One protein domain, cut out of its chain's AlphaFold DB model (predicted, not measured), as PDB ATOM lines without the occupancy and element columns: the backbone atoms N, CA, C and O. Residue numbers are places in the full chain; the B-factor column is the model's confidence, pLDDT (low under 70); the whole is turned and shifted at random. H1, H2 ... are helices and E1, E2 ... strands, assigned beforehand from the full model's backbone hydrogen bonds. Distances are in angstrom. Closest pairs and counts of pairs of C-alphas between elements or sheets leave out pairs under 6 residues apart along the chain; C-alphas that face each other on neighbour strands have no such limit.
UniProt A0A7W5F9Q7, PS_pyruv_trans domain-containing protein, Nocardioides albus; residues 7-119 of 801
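What this domain is: This is residues 7 to 119 of the 801 residues of the protein "PS_pyruv_trans domain-containing protein" of Nocardioides albus (UniProt A0A7W5F9Q7). Little regular structure surrounds a small, partly crossed sandwich: antiparallel sheets E2-E3-E5 and E4-E6-E7 face each other, strands at 67 degrees. Residues 21 to 28 stick out at one end, before H1. The 113 printed residues, mixed class with 42 in named elements, run H1 E1 E2 E3 H2 E4 E5 E6 E7, compact (radius of gyration of the C-alphas 14.8 A), spanning 48 by 36 by 19 A.

Where its parts are: H1 is residues 29 to 32, beginning at C-alpha (43.484, 14.405, 16.880); E1 37 to 39; E2 41 to 45; E3 48 to 52; H2 59 to 63; E4 67 to 70; E5 88 to 91; E6 99 to 104, 16.7 A; E7 107 to 112, 17.7 A, ending at C-alpha (21.617, 20.029, 37.000).

How they stand to each other: H1 is apart from the other named elements. E1 runs on into E2 at 11 degrees. Within hydrogen-bond range are N 43 and O 50, 3.1 A, in hairpin E2 and E3; N 51 and O 88, 2.9 A, between E3 and E5; N 69 and O 101, 2.8 A, between E4 and E6; N 102 and O 109, 2.9 A, in hairpin E6 and E7. H2 has its O i to N i+4 pair within range; H1 is too short for one.

The domain as a whole: The farthest C-alphas, Glu 23 and Ala 94, are 48.3 A apart. The printed part has no cut; link E4 to E5 is long. Residues 93 to 96 have pLDDT under 70.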
ATOM      1  N   ARG A   7      31.365  20.433  32.900       96.25
ATOM      2  CA  ARG A   7      32.507  20.858  32.075       96.25
ATOM      3  C   ARG A   7      33.599  21.507  32.911       96.25
ATOM      4  O   ARG A   7      33.335  22.410  33.698       96.25
ATOM      5  N   LEU A   8      34.828  21.067  32.680       95.69
ATOM      6  CA  LEU A   8      36.032  21.658  33.241       95.69
ATOM      7  C   LEU A   8      36.316  22.973  32.510       95.69
ATOM      8  O   LEU A   8      36.426  22.991  31.284       95.69
ATOM      9  N   SER A   9      36.415  24.073  33.253       92.88
ATOM     10  CA  SER A   9      36.854  25.358  32.703       92.88
ATOM     11  C   SER A   9      38.351  25.335  32.390       92.88
ATOM     12  O   SER A   9      39.087  24.538  32.961       92.88
ATOM     13  N   ASP A  10      38.832  26.284  31.583       89.06
ATOM     14  CA  ASP A  10      40.275  26.467  31.331       89.06
ATOM     15  C   ASP A  10      41.086  26.744  32.615       89.06
ATOM     16  O   ASP A  10      42.304  26.591  32.644       89.06
ATOM     17  N   SER A  11      40.413  27.198  33.679       87.75
ATOM     18  CA  SER A  11      40.999  27.439  35.001       87.75
ATOM     19  C   SER A  11      41.007  26.203  35.905       87.75
ATOM     20  O   SER A  11      41.459  26.297  37.047       87.75
ATOM     21  N   TRP A  12      40.469  25.070  35.448       93.94
ATOM     22  CA  TRP A  12      40.526  23.820  36.193       93.94
ATOM     23  C   TRP A  12      41.978  23.310  36.228       93.94
ATOM     24  O   TRP A  12      42.664  23.356  35.209       93.94
ATOM     25  N   PRO A  13      42.488  22.828  37.377       92.12
ATOM     26  CA  PRO A  13      43.921  22.552  37.534       92.12
ATOM     27  C   PRO A  13      44.465  21.438  36.624       92.12
ATOM     28  O   PRO A  13      45.663  21.412  36.348       92.12
ATOM     29  N   VAL A  14      43.608  20.521  36.163       93.38
ATOM     30  CA  VAL A  14      43.975  19.345  35.358       93.38
ATOM     31  C   VAL A  14      42.934  19.052  34.273       93.38
ATOM     32  O   VAL A  14      41.734  19.118  34.510       93.38
ATOM     33  N   HIS A  15      43.372  18.675  33.075       95.62
ATOM     34  CA  HIS A  15      42.478  18.248  31.991       95.62
ATOM     35  C   HIS A  15      42.762  16.807  31.593       95.62
ATOM     36  O   HIS A  15      43.841  16.271  31.859       95.62
ATOM     37  N   ARG A  16      41.785  16.166  30.945       96.75
ATOM     38  CA  ARG A  16      41.962  14.792  30.482       96.75
ATOM     39  C   ARG A  16      43.078  14.734  29.448       96.75
ATOM     40  O   ARG A  16      43.058  15.449  28.445       96.75
ATOM     41  N   GLU A  17      44.014  13.829  29.671       96.25
ATOM     42  CA  GLU A  17      45.127  13.577  28.775       96.25
ATOM     43  C   GLU A  17      44.767  12.501  27.737       96.25
ATOM     44  O   GLU A  17      44.119  11.499  28.059       96.25
ATOM     45  N   PRO A  18      45.188  12.670  26.470       95.69
ATOM     46  CA  PRO A  18      45.029  11.646  25.450       95.69
ATOM     47  C   PRO A  18      45.725  10.319  25.793       95.69
ATOM     48  O   PRO A  18      46.948  10.317  25.955       95.69
ATOM     49  N   PRO A  19      45.015   9.174  25.765       95.00
ATOM     50  CA  PRO A  19      45.638   7.869  25.992       95.00
ATOM     51  C   PRO A  19      46.507   7.422  24.805       95.00
ATOM     52  O   PRO A  19      47.425   6.620  24.973       95.00
ATOM     53  N   ARG A  20      46.244   7.943  23.597       93.19
ATOM     54  CA  ARG A  20      46.986   7.584  22.384       93.19
ATOM     55  C   ARG A  20      48.409   8.156  22.412       93.19
ATOM     56  O   ARG A  20      48.534   9.375  22.577       93.19
ATOM     57  N   PRO A  21      49.468   7.364  22.158       91.88
ATOM     58  CA  PRO A  21      50.831   7.876  21.980       91.88
ATOM     59  C   PRO A  21      50.921   8.910  20.854       91.88
ATOM     60  O   PRO A  21      50.195   8.804  19.864       91.88
ATOM     61  N   ALA A  22      51.787   9.918  20.993       91.81
ATOM     62  CA  ALA A  22      51.850  11.064  20.078       91.81
ATOM     63  C   ALA A  22      52.138  10.660  18.621       91.81
ATOM     64  O   ALA A  22      51.548  11.216  17.699       91.81
ATOM     65  N   GLU A  23      52.975   9.648  18.428       89.62
ATOM     66  CA  GLU A  23      53.351   9.059  17.144       89.62
ATOM     67  C   GLU A  23      52.206   8.311  16.439       89.62
ATOM     68  O   GLU A  23      52.274   8.087  15.233       89.62
ATOM     69  N   LEU A  24      51.141   7.957  17.168       89.06
ATOM     70  CA  LEU A  24      49.943   7.304  16.627       89.06
ATOM     71  C   LEU A  24      48.758   8.272  16.464       89.06
ATOM     72  O   LEU A  24      47.656   7.852  16.102       89.06
ATOM     73  N   ARG A  25      48.937   9.571  16.741       90.44
ATOM     74  CA  ARG A  25      47.874  10.581  16.615       90.44
ATOM     75  C   ARG A  25      47.798  11.099  15.181       90.44
ATOM     76  O   ARG A  25      48.760  11.638  14.645       90.44
ATOM     77  N   GLN A  26      46.622  10.986  14.570       87.75
ATOM     78  CA  GLN A  26      46.334  11.595  13.272       87.75
ATOM     79  C   GLN A  26      46.335  13.135  13.328       87.75
ATOM     80  O   GLN A  26      46.088  13.717  14.392       87.75
ATOM     81  N   PRO A  27      46.493  13.817  12.177       88.06
ATOM     82  CA  PRO A  27      46.203  15.244  12.073       88.06
ATOM     83  C   PRO A  27      44.806  15.594  12.620       88.06
ATOM     84  O   PRO A  27      43.818  14.907  12.339       88.06
ATOM     85  N   GLY A  28      44.729  16.648  13.438       89.25
ATOM     86  CA  GLY A  28      43.490  17.087  14.094       89.25
ATOM     87  C   GLY A  28      42.997  16.173  15.226       89.25
ATOM     88  O   GLY A  28      41.835  16.267  15.622       89.25
ATOM     89  N   TYR A  29      43.836  15.262  15.741       92.69
ATOM     90  CA  TYR A  29      43.484  14.405  16.880       92.69
ATOM     91  C   TYR A  29      43.039  15.227  18.098       92.69
ATOM     92  O   TYR A  29      41.982  14.952  18.660       92.69
ATOM     93  N   LEU A  30      43.831  16.233  18.494       94.12
ATOM     94  CA  LEU A  30      43.584  17.015  19.714       94.12
ATOM     95  C   LEU A  30      42.310  17.861  19.604       94.12
ATOM     96  O   LEU A  30      41.551  17.939  20.564       94.12
ATOM     97  N   ASP A  31      42.013  18.389  18.416       94.06
ATOM     98  CA  ASP A  31      40.780  19.148  18.163       94.06
ATOM     99  C   ASP A  31      39.534  18.276  18.382       94.06
ATOM    100  O   ASP A  31      38.524  18.718  18.940       94.06
ATOM    101  N   LYS A  32      39.625  17.002  17.979       93.31
ATOM    102  CA  LYS A  32      38.560  16.000  18.120       93.31
ATOM    103  C   LYS A  32      38.492  15.389  19.517       93.31
ATOM    104  O   LYS A  32      37.471  14.785  19.838       93.31
ATOM    105  N   PHE A  33      39.550  15.499  20.315       96.50
ATOM    106  CA  PHE A  33      39.635  14.895  21.640       96.50
ATOM    107  C   PHE A  33      38.826  15.694  22.672       96.50
ATOM    108  O   PHE A  33      38.855  16.931  22.700       96.50
ATOM    109  N   ASP A  34      38.085  14.972  23.509       96.31
ATOM    110  CA  ASP A  34      37.277  15.529  24.594       96.31
ATOM    111  C   ASP A  34      38.134  15.625  25.863       96.31
ATOM    112  O   ASP A  34      38.336  14.635  26.569       96.31
ATOM    113  N   HIS A  35      38.696  16.807  26.111       96.31
ATOM    114  CA  HIS A  35      39.611  17.058  27.230       96.31
ATOM    115  C   HIS A  35      38.925  17.719  28.435       96.31
ATOM    116  O   HIS A  35      39.506  17.769  29.519       96.31
ATOM    117  N   ASP A  36      37.710  18.235  28.245       95.38
ATOM    118  CA  ASP A  36      37.033  19.166  29.148       95.38
ATOM    119  C   ASP A  36      35.687  18.647  29.667       95.38
ATOM    120  O   ASP A  36      35.186  19.158  30.663       95.38
ATOM    121  N   THR A  37      35.083  17.622  29.059       97.06
ATOM    122  CA  THR A  37      33.824  17.074  29.584       97.06
ATOM    123  C   THR A  37      34.111  16.083  30.708       97.06
ATOM    124  O   THR A  37      34.685  15.022  30.459       97.06
ATOM    125  N   LEU A  38      33.720  16.398  31.944       96.56
ATOM    126  CA  LEU A  38      33.823  15.484  33.084       96.56
ATOM    127  C   LEU A  38      32.667  14.480  33.088       96.56
ATOM    128  O   LEU A  38      32.901  13.280  33.194       96.56
ATOM    129  N   ALA A  39      31.442  14.969  32.905       97.06
ATOM    130  CA  ALA A  39      30.246  14.159  32.706       97.06
ATOM    131  C   ALA A  39      29.380  14.790  31.609       97.06
ATOM    132  O   ALA A  39      29.218  16.008  31.560       97.06
ATOM    133  N   TYR A  40      28.827  13.962  30.730       97.56
ATOM    134  CA  TYR A  40      27.807  14.345  29.760       97.56
ATOM    135  C   TYR A  40      26.487  14.716  30.439       97.56
ATOM    136  O   TYR A  40      25.800  15.615  29.958       97.56
ATOM    137  N   ASP A  41      26.138  14.013  31.520       97.38
ATOM    138  CA  ASP A  41      24.904  14.220  32.281       97.38
ATOM    139  C   ASP A  41      24.994  13.559  33.668       97.38
ATOM    140  O   ASP A  41      25.741  12.585  33.848       97.38
ATOM    141  N   ALA A  42      24.193  14.046  34.619       95.94
ATOM    142  CA  ALA A  42      24.003  13.458  35.945       95.94
ATOM    143  C   ALA A  42      22.514  13.160  36.179       95.94
ATOM    144  O   ALA A  42      21.681  14.032  35.957       95.94
ATOM    145  N   PHE A  43      22.155  11.946  36.606       95.00
ATOM    146  CA  PHE A  43      20.747  11.533  36.739       95.00
ATOM    147  C   PHE A  43      20.548  10.441  37.806       95.00
ATOM    148  O   PHE A  43      21.479   9.679  38.089       95.00
ATOM    149  N   PRO A  44      19.348  10.325  38.408       93.38
ATOM    150  CA  PRO A  44      19.095   9.362  39.472       93.38
ATOM    151  C   PRO A  44      19.007   7.921  38.945       93.38
ATOM    152  O   PRO A  44      18.369   7.644  37.926       93.38
ATOM    153  N   VAL A  45      19.619   6.987  39.677       92.31
ATOM    154  CA  VAL A  45      19.521   5.533  39.480       92.31
ATOM    155  C   VAL A  45      19.404   4.866  40.853       92.31
ATOM    156  O   VAL A  45      20.396   4.712  41.568       92.31
ATOM    157  N   GLY A  46      18.187   4.461  41.228       88.06
ATOM    158  CA  GLY A  46      17.913   3.999  42.594       88.06
ATOM    159  C   GLY A  46      18.246   5.097  43.609       88.06
ATOM    160  O   GLY A  46      17.877   6.248  43.400       88.06
ATOM    161  N   ASP A  47      19.008   4.753  44.648       88.62
ATOM    162  CA  ASP A  47      19.423   5.677  45.718       88.62
ATOM    163  C   ASP A  47      20.762   6.392  45.425       88.62
ATOM    164  O   ASP A  47      21.483   6.806  46.336       88.62
ATOM    165  N   THR A  48      21.143   6.499  44.149       93.56
ATOM    166  CA  THR A  48      22.400   7.127  43.705       93.56
ATOM    167  C   THR A  48      22.157   8.123  42.578       93.56
ATOM    168  O   THR A  48      21.183   7.997  41.833       93.56
ATOM    169  N   VAL A  49      23.066   9.085  42.410       95.25
ATOM    170  CA  VAL A  49      23.135   9.924  41.205       95.25
ATOM    171  C   VAL A  49      24.279   9.416  40.345       95.25
ATOM    172  O   VAL A  49      25.442   9.485  40.734       95.25
ATOM    173  N   ARG A  50      23.959   8.875  39.172       95.50
ATOM    174  CA  ARG A  50      24.957   8.361  38.239       95.50
ATOM    175  C   ARG A  50      25.507   9.489  37.376       95.50
ATOM    176  O   ARG A  50      24.750  10.333  36.905       95.50
ATOM    177  N   LEU A  51      26.811   9.445  37.120       96.25
ATOM    178  CA  LEU A  51      27.502  10.331  36.189       96.25
ATOM    179  C   LEU A  51      27.803   9.547  34.909       96.25
ATOM    180  O   LEU A  51      28.542   8.560  34.933       96.25
ATOM    181  N   SER A  52      27.216   9.961  33.785       95.56
ATOM    182  CA  SER A  52      27.591   9.436  32.465       95.56
ATOM    183  C   SER A  52      28.597  10.376  31.826       95.56
ATOM    184  O   SER A  52      28.402  11.582  31.872       95.56
ATOM    185  N   GLY A  53      29.665   9.863  31.217       95.94
ATOM    186  CA  GLY A  53      30.729  10.706  30.675       95.94
ATOM    187  C   GLY A  53      31.807   9.939  29.911       95.94
ATOM    188  O   GLY A  53      31.757   8.705  29.830       95.94
ATOM    189  N   PRO A  54      32.814  10.646  29.371       97.25
ATOM    190  CA  PRO A  54      34.059  10.023  28.930       97.25
ATOM    191  C   PRO A  54      34.768   9.322  30.105       97.25
ATOM    192  O   PRO A  54      34.443   9.609  31.258       97.25
ATOM    193  N   PRO A  55      35.750   8.439  29.857       97.38
ATOM    194  CA  PRO A  55      36.548   7.872  30.940       97.38
ATOM    195  C   PRO A  55      37.318   8.988  31.662       97.38
ATOM    196  O   PRO A  55      37.685  10.000  31.061       97.38
ATOM    197  N   LEU A  56      37.556   8.823  32.952       96.69
ATOM    198  CA  LEU A  56      38.286   9.758  33.795       96.69
ATOM    199  C   LEU A  56      39.778   9.756  33.448       96.69
ATOM    200  O   LEU A  56      40.377  10.827  33.369       96.69
ATOM    201  N   LEU A  57      40.362   8.586  33.158       95.81
ATOM    202  CA  LEU A  57      41.791   8.444  32.853       95.81
ATOM    203  C   LEU A  57      42.657   9.087  33.955       95.81
ATOM    204  O   LEU A  57      42.517   8.746  35.128       95.81
ATOM    205  N   ASN A  58      43.537  10.028  33.599       95.75
ATOM    206  CA  ASN A  58      44.383  10.752  34.549       95.75
ATOM    207  C   ASN A  58      43.574  11.553  35.584       95.75
ATOM    208  O   ASN A  58      44.039  11.702  36.707       95.75
ATOM    209  N   LEU A  59      42.349  11.989  35.258       95.88
ATOM    210  CA  LEU A  59      41.511  12.769  36.176       95.88
ATOM    211  C   LEU A  59      41.061  11.973  37.406       95.88
ATOM    212  O   LEU A  59      40.682  12.571  38.407       95.88
ATOM    213  N   ALA A  60      41.069  10.637  37.351       94.31
ATOM    214  CA  ALA A  60      40.570   9.806  38.447       94.31
ATOM    215  C   ALA A  60      41.346  10.024  39.755       94.31
ATOM    216  O   ALA A  60      40.748   9.975  40.827       94.31
ATOM    217  N   ALA A  61      42.659  10.266  39.665       91.19
ATOM    218  CA  ALA A  61      43.502  10.503  40.832       91.19
ATOM    219  C   ALA A  61      43.191  11.857  41.480       91.19
ATOM    220  O   ALA A  61      42.959  11.912  42.681       91.19
ATOM    221  N   ASP A  62      43.111  12.922  40.682       90.56
ATOM    222  CA  ASP A  62      42.851  14.272  41.191       90.56
ATOM    223  C   ASP A  62      41.421  14.423  41.732       90.56
ATOM    224  O   ASP A  62      41.183  15.098  42.731       90.56
ATOM    225  N   LEU A  63      40.449  13.758  41.104       93.94
ATOM    226  CA  LEU A  63      39.052  13.793  41.540       93.94
ATOM    227  C   LEU A  63      38.784  12.981  42.812       93.94
ATOM    228  O   LEU A  63      37.715  13.149  43.402       93.94
ATOM    229  N   ALA A  64      39.720  12.130  43.246       89.12
ATOM    230  CA  ALA A  64      39.618  11.434  44.527       89.12
ATOM    231  C   ALA A  64      39.705  12.403  45.720       89.12
ATOM    232  O   ALA A  64      39.104  12.137  46.758       89.12
ATOM    233  N   ASP A  65      40.393  13.536  45.544       90.31
ATOM    234  CA  ASP A  65      40.517  14.605  46.542       90.31
ATOM    235  C   ASP A  65      39.490  15.737  46.332       90.31
ATOM    236  O   ASP A  65      39.467  16.720  47.078       90.31
ATOM    237  N   ALA A  66      38.633  15.628  45.310       95.50
ATOM    238  CA  ALA A  66      37.611  16.627  45.032       95.50
ATOM    239  C   ALA A  66      36.437  16.518  46.014       95.50
ATOM    240  O   ALA A  66      36.011  15.433  46.410       95.50
ATOM    241  N   THR A  67      35.859  17.663  46.366       96.75
ATOM    242  CA  THR A  67      34.631  17.714  47.157       96.75
ATOM    243  C   THR A  67      33.420  17.673  46.240       96.75
ATOM    244  O   THR A  67      33.239  18.565  45.408       96.75
ATOM    245  N   TRP A  68      32.572  16.665  46.421       95.88
ATOM    246  CA  TRP A  68      31.336  16.489  45.664       95.88
ATOM    247  C   TRP A  68      30.140  16.893  46.512       95.88
ATOM    248  O   TRP A  68      30.019  16.482  47.666       95.88
ATOM    249  N   ARG A  69      29.242  17.696  45.942       95.19
ATOM    250  CA  ARG A  69      28.005  18.128  46.591       95.19
ATOM    251  C   ARG A  69      26.793  17.850  45.718       95.19
ATOM    252  O   ARG A  69      26.848  18.042  44.505       95.19
ATOM    253  N   ILE A  70      25.706  17.431  46.358       94.62
ATOM    254  CA  ILE A  70      24.350  17.510  45.814       94.62
ATOM    255  C   ILE A  70      23.666  18.671  46.536       94.62
ATOM    256  O   ILE A  70      23.489  18.635  47.756       94.62
ATOM    257  N   ASP A  71      23.334  19.711  45.778       91.88
ATOM    258  CA  ASP A  71      23.004  21.050  46.262       91.88
ATOM    259  C   ASP A  71      24.075  21.542  47.258       91.88
ATOM    260  O   ASP A  71      25.245  21.672  46.896       91.88
ATOM    261  N   ASP A  72      23.703  21.757  48.521       89.12
ATOM    262  CA  ASP A  72      24.608  22.204  49.588       89.12
ATOM    263  C   ASP A  72      25.190  21.046  50.424       89.12
ATOM    264  O   ASP A  72      25.981  21.270  51.344       89.12
ATOM    265  N   THR A  73      24.807  19.798  50.135       92.00
ATOM    266  CA  THR A  73      25.191  18.625  50.938       92.00
ATOM    267  C   THR A  73      26.370  17.899  50.315       92.00
ATOM    268  O   THR A  73      26.303  17.475  49.166       92.00
ATOM    269  N   GLU A  74      27.440  17.714  51.085       94.19
ATOM    270  CA  GLU A  74      28.594  16.911  50.676       94.19
ATOM    271  C   GLU A  74      28.256  15.419  50.643       94.19
ATOM    272  O   GLU A  74      27.636  14.894  51.571       94.19
ATOM    273  N   VAL A  75      28.650  14.745  49.563       93.88
ATOM    274  CA  VAL A  75      28.317  13.342  49.294       93.88
ATOM    275  C   VAL A  75      29.553  12.542  48.903       93.88
ATOM    276  O   VAL A  75      30.518  13.077  48.356       93.88
ATOM    277  N   GLY A  76      29.512  11.235  49.161       93.19
ATOM    278  CA  GLY A  76      30.531  10.307  48.685       93.19
ATOM    279  C   GLY A  76      30.483  10.171  47.164       93.19
ATOM    280  O   GLY A  76      29.402  10.046  46.584       93.19
ATOM    281  N   ALA A  77      31.653  10.180  46.525       94.44
ATOM    282  CA  ALA A  77      31.802   9.930  45.097       94.44
ATOM    283  C   ALA A  77      32.564   8.628  44.854       94.44
ATOM    284  O   ALA A  77      33.656   8.406  45.375       94.44
ATOM    285  N   ASN A  78      31.990   7.778  44.014       95.81
ATOM    286  CA  ASN A  78      32.560   6.508  43.609       95.81
ATOM    287  C   ASN A  78      32.925   6.612  42.129       95.81
ATOM    288  O   ASN A  78      32.059   6.582  41.255       95.81
ATOM    289  N   LEU A  79      34.217   6.778  41.856       96.00
ATOM    290  CA  LEU A  79      34.742   7.044  40.520       96.00
ATOM    291  C   LEU A  79      35.170   5.744  39.841       96.00
ATOM    292  O   LEU A  79      35.952   4.972  40.401       96.00
ATOM    293  N   ARG A  80      34.654   5.477  38.637       95.44
ATOM    294  CA  ARG A  80      34.918   4.210  37.947       95.44
ATOM    295  C   ARG A  80      34.917   4.350  36.432       95.44
ATOM    296  O   ARG A  80      33.891   4.667  35.836       95.44
ATOM    297  N   ASP A  81      36.020   3.942  35.816       96.50
ATOM    298  CA  ASP A  81      36.122   3.824  34.363       96.50
ATOM    299  C   ASP A  81      35.539   2.513  33.822       96.50
ATOM    300  O   ASP A  81      35.612   1.443  34.439       96.50
ATOM    301  N   LEU A  82      34.975   2.621  32.621       95.75
ATOM    302  CA  LEU A  82      34.656   1.528  31.710       95.75
ATOM    303  C   LEU A  82      35.473   1.708  30.417       95.75
ATOM    304  O   LEU A  82      36.206   2.683  30.258       95.75
ATOM    305  N   ASP A  83      35.354   0.786  29.456       95.19
ATOM    306  CA  ASP A  83      35.986   0.978  28.142       95.19
ATOM    307  C   ASP A  83      35.414   2.238  27.475       95.19
ATOM    308  O   ASP A  83      34.246   2.246  27.081       95.19
ATOM    309  N   ARG A  84      36.239   3.291  27.369       95.06
ATOM    310  CA  ARG A  84      35.935   4.566  26.691       95.06
ATOM    311  C   ARG A  84      34.695   5.310  27.204       95.06
ATOM    312  O   ARG A  84      34.148   6.154  26.501       95.06
ATOM    313  N   THR A  85      34.288   5.055  28.442       96.81
ATOM    314  CA  THR A  85      33.253   5.806  29.173       96.81
ATOM    315  C   THR A  85      33.453   5.597  30.679       96.81
ATOM    316  O   THR A  85      34.459   5.018  31.086       96.81
ATOM    317  N   GLN A  86      32.519   6.037  31.514       96.06
ATOM    318  CA  GLN A  86      32.567   5.855  32.963       96.06
ATOM    319  C   GLN A  86      31.240   5.322  33.515       96.06
ATOM    320  O   GLN A  86      30.183   5.418  32.889       96.06
ATOM    321  N   ALA A  87      31.311   4.757  34.714       94.25
ATOM    322  CA  ALA A  87      30.179   4.298  35.508       94.25
ATOM    323  C   ALA A  87      30.291   4.816  36.945       94.25
ATOM    324  O   ALA A  87      30.090   4.055  37.888       94.25
ATOM    325  N   SER A  88      30.660   6.087  37.094       96.75
ATOM    326  CA  SER A  88      30.796   6.753  38.388       96.75
ATOM    327  C   SER A  88      29.424   7.093  38.984       96.75
ATOM    328  O   SER A  88      28.460   7.321  38.246       96.75
ATOM    329  N   TRP A  89      29.322   7.150  40.311       95.56
ATOM    330  CA  TRP A  89      28.095   7.558  41.002       95.56
ATOM    331  C   TRP A  89      28.375   8.323  42.295       95.56
ATOM    332  O   TRP A  89      29.422   8.161  42.919       95.56
ATOM    333  N   LEU A  90      27.405   9.139  42.689       94.81
ATOM    334  CA  LEU A  90      27.355   9.848  43.960       94.81
ATOM    335  C   LEU A  90      26.322   9.189  44.872       94.81
ATOM    336  O   LEU A  90      25.240   8.796  44.418       94.81
ATOM    337  N   ASP A  91      26.647   9.080  46.155       90.69
ATOM    338  CA  ASP A  91      25.759   8.491  47.153       90.69
ATOM    339  C   ASP A  91      24.613   9.468  47.466       90.69
ATOM    340  O   ASP A  91      24.812  10.491  48.117       90.69
ATOM    341  N   ALA A  92      23.403   9.162  46.980       77.50
ATOM    342  CA  ALA A  92      22.252  10.074  47.009       77.50
ATOM    343  C   ALA A  92      21.150   9.656  47.995       77.50
ATOM    344  O   ALA A  92      20.106  10.298  48.065       77.50
ATOM    345  N   SER A  93      21.391   8.612  48.796       61.75
ATOM    346  CA  SER A  93      20.432   8.010  49.743       61.75
ATOM    347  C   SER A  93      19.834   8.962  50.804       61.75
ATOM    348  O   SER A  93      18.999   8.536  51.598       61.75
ATOM    349  N   ALA A  94      20.217  10.246  50.813       47.53
ATOM    350  CA  ALA A  94      19.768  11.253  51.771       47.53
ATOM    351  C   ALA A  94      19.261  12.584  51.165       47.53
ATOM    352  O   ALA A  94      18.807  13.433  51.932       47.53
ATOM    353  N   THR A  95      19.306  12.809  49.842       56.56
ATOM    354  CA  THR A  95      19.010  14.137  49.260       56.56
ATOM    355  C   THR A  95      18.256  14.059  47.924       56.56
ATOM    356  O   THR A  95      18.750  13.531  46.935       56.56
ATOM    357  N   GLY A  96      17.049  14.638  47.867       64.88
ATOM    358  CA  GLY A  96      16.269  14.841  46.631       64.88
ATOM    359  C   GLY A  96      16.738  16.059  45.831       64.88
ATOM    360  O   GLY A  96      15.911  16.859  45.396       64.88
ATOM    361  N   GLY A  97      18.056  16.254  45.761       75.88
ATOM    362  CA  GLY A  97      18.647  17.492  45.276       75.88
ATOM    363  C   GLY A  97      18.568  17.673  43.765       75.88
ATOM    364  O   GLY A  97      18.250  16.740  43.027       75.88
ATOM    365  N   GLN A  98      18.842  18.894  43.310       88.00
ATOM    366  CA  GLN A  98      18.650  19.306  41.916       88.00
ATOM    367  C   GLN A  98      19.957  19.599  41.184       88.00
ATOM    368  O   GLN A  98      19.949  19.685  39.958       88.00
ATOM    369  N   LYS A  99      21.073  19.756  41.896       94.56
ATOM    370  CA  LYS A  99      22.341  20.194  41.316       94.56
ATOM    371  C   LYS A  99      23.516  19.382  41.851       94.56
ATOM    372  O   LYS A  99      23.665  19.229  43.055       94.56
ATOM    373  N   VAL A 100      24.387  18.903  40.968       95.69
ATOM    374  CA  VAL A 100      25.698  18.348  41.328       95.69
ATOM    375  C   VAL A 100      26.743  19.442  41.192       95.69
ATOM    376  O   VAL A 100      26.812  20.103  40.160       95.69
ATOM    377  N   THR A 101      27.580  19.605  42.212       96.31
ATOM    378  CA  THR A 101      28.741  20.503  42.190       96.31
ATOM    379  C   THR A 101      29.990  19.724  42.572       96.31
ATOM    380  O   THR A 101      29.978  18.978  43.550       96.31
ATOM    381  N   VAL A 102      31.076  19.904  41.824       96.50
ATOM    382  CA  VAL A 102      32.392  19.359  42.166       96.50
ATOM    383  C   VAL A 102      33.400  20.488  42.290       96.50
ATOM    384  O   VAL A 102      33.487  21.358  41.421       96.50
ATOM    385  N   THR A 103      34.167  20.463  43.377       96.25
ATOM    386  CA  THR A 103      35.211  21.444  43.673       96.25
ATOM    387  C   THR A 103      36.544  20.733  43.861       96.25
ATOM    388  O   THR A 103      36.648  19.819  44.678       96.25
ATOM    389  N   LEU A 104      37.571  21.172  43.137       95.00
ATOM    390  CA  LEU A 104      38.951  20.725  43.308       95.00
ATOM    391  C   LEU A 104      39.851  21.954  43.457       95.00
ATOM    392  O   LEU A 104      39.902  22.805  42.568       95.00
ATOM    393  N   ALA A 105      40.561  22.043  44.584       90.06
ATOM    394  CA  ALA A 105      41.252  23.261  45.007       90.06
ATOM    395  C   ALA A 105      40.299  24.479  45.008       90.06
ATOM    396  O   ALA A 105      39.350  24.504  45.788       90.06
ATOM    397  N   GLU A 106      40.529  25.471  44.144       89.81
ATOM    398  CA  GLU A 106      39.678  26.666  44.001       89.81
ATOM    399  C   GLU A 106      38.742  26.600  42.777       89.81
ATOM    400  O   GLU A 106      37.888  27.470  42.599       89.81
ATOM    401  N   ALA A 107      38.872  25.576  41.925       94.19
ATOM    402  CA  ALA A 107      38.054  25.421  40.726       94.19
ATOM    403  C   ALA A 107      36.758  24.664  41.043       94.19
ATOM    404  O   ALA A 107      36.761  23.702  41.810       94.19
ATOM    405  N   THR A 108      35.641  25.097  40.455       94.62
ATOM    406  CA  THR A 108      34.321  24.476  40.643       94.62
ATOM    407  C   THR A 108      33.585  24.379  39.312       94.62
ATOM    408  O   THR A 108      33.649  25.301  38.501       94.62
ATOM    409  N   CYS A 109      32.900  23.260  39.087       95.19
ATOM    410  CA  CYS A 109      31.961  23.092  37.988       95.19
ATOM    411  C   CYS A 109      30.703  22.387  38.492       95.19
ATOM    412  O   CYS A 109      30.723  21.691  39.512       95.19
ATOM    413  N   ASP A 110      29.597  22.622  37.797       96.12
ATOM    414  CA  ASP A 110      28.293  22.164  38.233       96.12
ATOM    415  C   ASP A 110      27.378  21.780  37.070       96.12
ATOM    416  O   ASP A 110      27.626  22.148  35.922       96.12
ATOM    417  N   ALA A 111      26.376  20.969  37.389       95.75
ATOM    418  CA  ALA A 111      25.365  20.485  36.466       95.75
ATOM    419  C   ALA A 111      24.046  20.252  37.205       95.75
ATOM    420  O   ALA A 111      24.028  19.886  38.380       95.75
ATOM    421  N   GLU A 112      22.935  20.424  36.503       96.25
ATOM    422  CA  GLU A 112      21.617  20.029  37.000       96.25
ATOM    423  C   GLU A 112      21.478  18.500  36.978       96.25
ATOM    424  O   GLU A 112      21.969  17.824  36.073       96.25
ATOM    425  N   ILE A 113      20.787  17.949  37.973       95.12
ATOM    426  CA  ILE A 113      20.407  16.540  38.004       95.12
ATOM    427  C   ILE A 113      19.211  16.373  37.072       95.12
ATOM    428  O   ILE A 113      18.084  16.764  37.376       95.12
ATOM    429  N   SER A 114      19.480  15.775  35.921       94.62
ATOM    430  CA  SER A 114      18.490  15.423  34.919       94.62
ATOM    431  C   SER A 114      17.458  14.433  35.466       94.62
ATOM    432  O   SER A 114      17.794  13.491  36.186       94.62
ATOM    433  N   GLU A 115      16.197  14.581  35.050       92.69
ATOM    434  CA  GLU A 115      15.152  13.610  35.382       92.69
ATOM    435  C   GLU A 115      15.426  12.225  34.765       92.69
ATOM    436  O   GLU A 115      16.082  12.087  33.719       92.69
ATOM    437  N   SER A 116      14.884  11.194  35.418       93.12
ATOM    438  CA  SER A 116      14.866   9.838  34.878       93.12
ATOM    439  C   SER A 116      13.808   9.729  33.784       93.12
ATOM    440  O   SER A 116      12.643  10.038  34.016       93.12
ATOM    441  N   GLY A 117      14.196   9.237  32.609       95.69
ATOM    442  CA  GLY A 117      13.263   8.953  31.518       95.69
ATOM    443  C   GLY A 117      12.877   7.476  31.422       95.69
ATOM    444  O   GLY A 117      12.352   7.052  30.394       95.69
ATOM    445  N   VAL A 118      13.163   6.676  32.457       97.06
ATOM    446  CA  VAL A 118      12.914   5.223  32.470       97.06
ATOM    447  C   VAL A 118      11.442   4.893  32.235       97.06
ATOM    448  O   VAL A 118      11.125   3.974  31.481       97.06
ATOM    449  N   ASP A 119      10.535   5.657  32.842       97.19
ATOM    450  CA  ASP A 119       9.100   5.380  32.748       97.19
ATOM    451  C   ASP A 119       8.512   5.664  31.362       97.19
ATOM    452  O   ASP A 119       7.493   5.075  31.010       97.19
TER     453      ASP A 119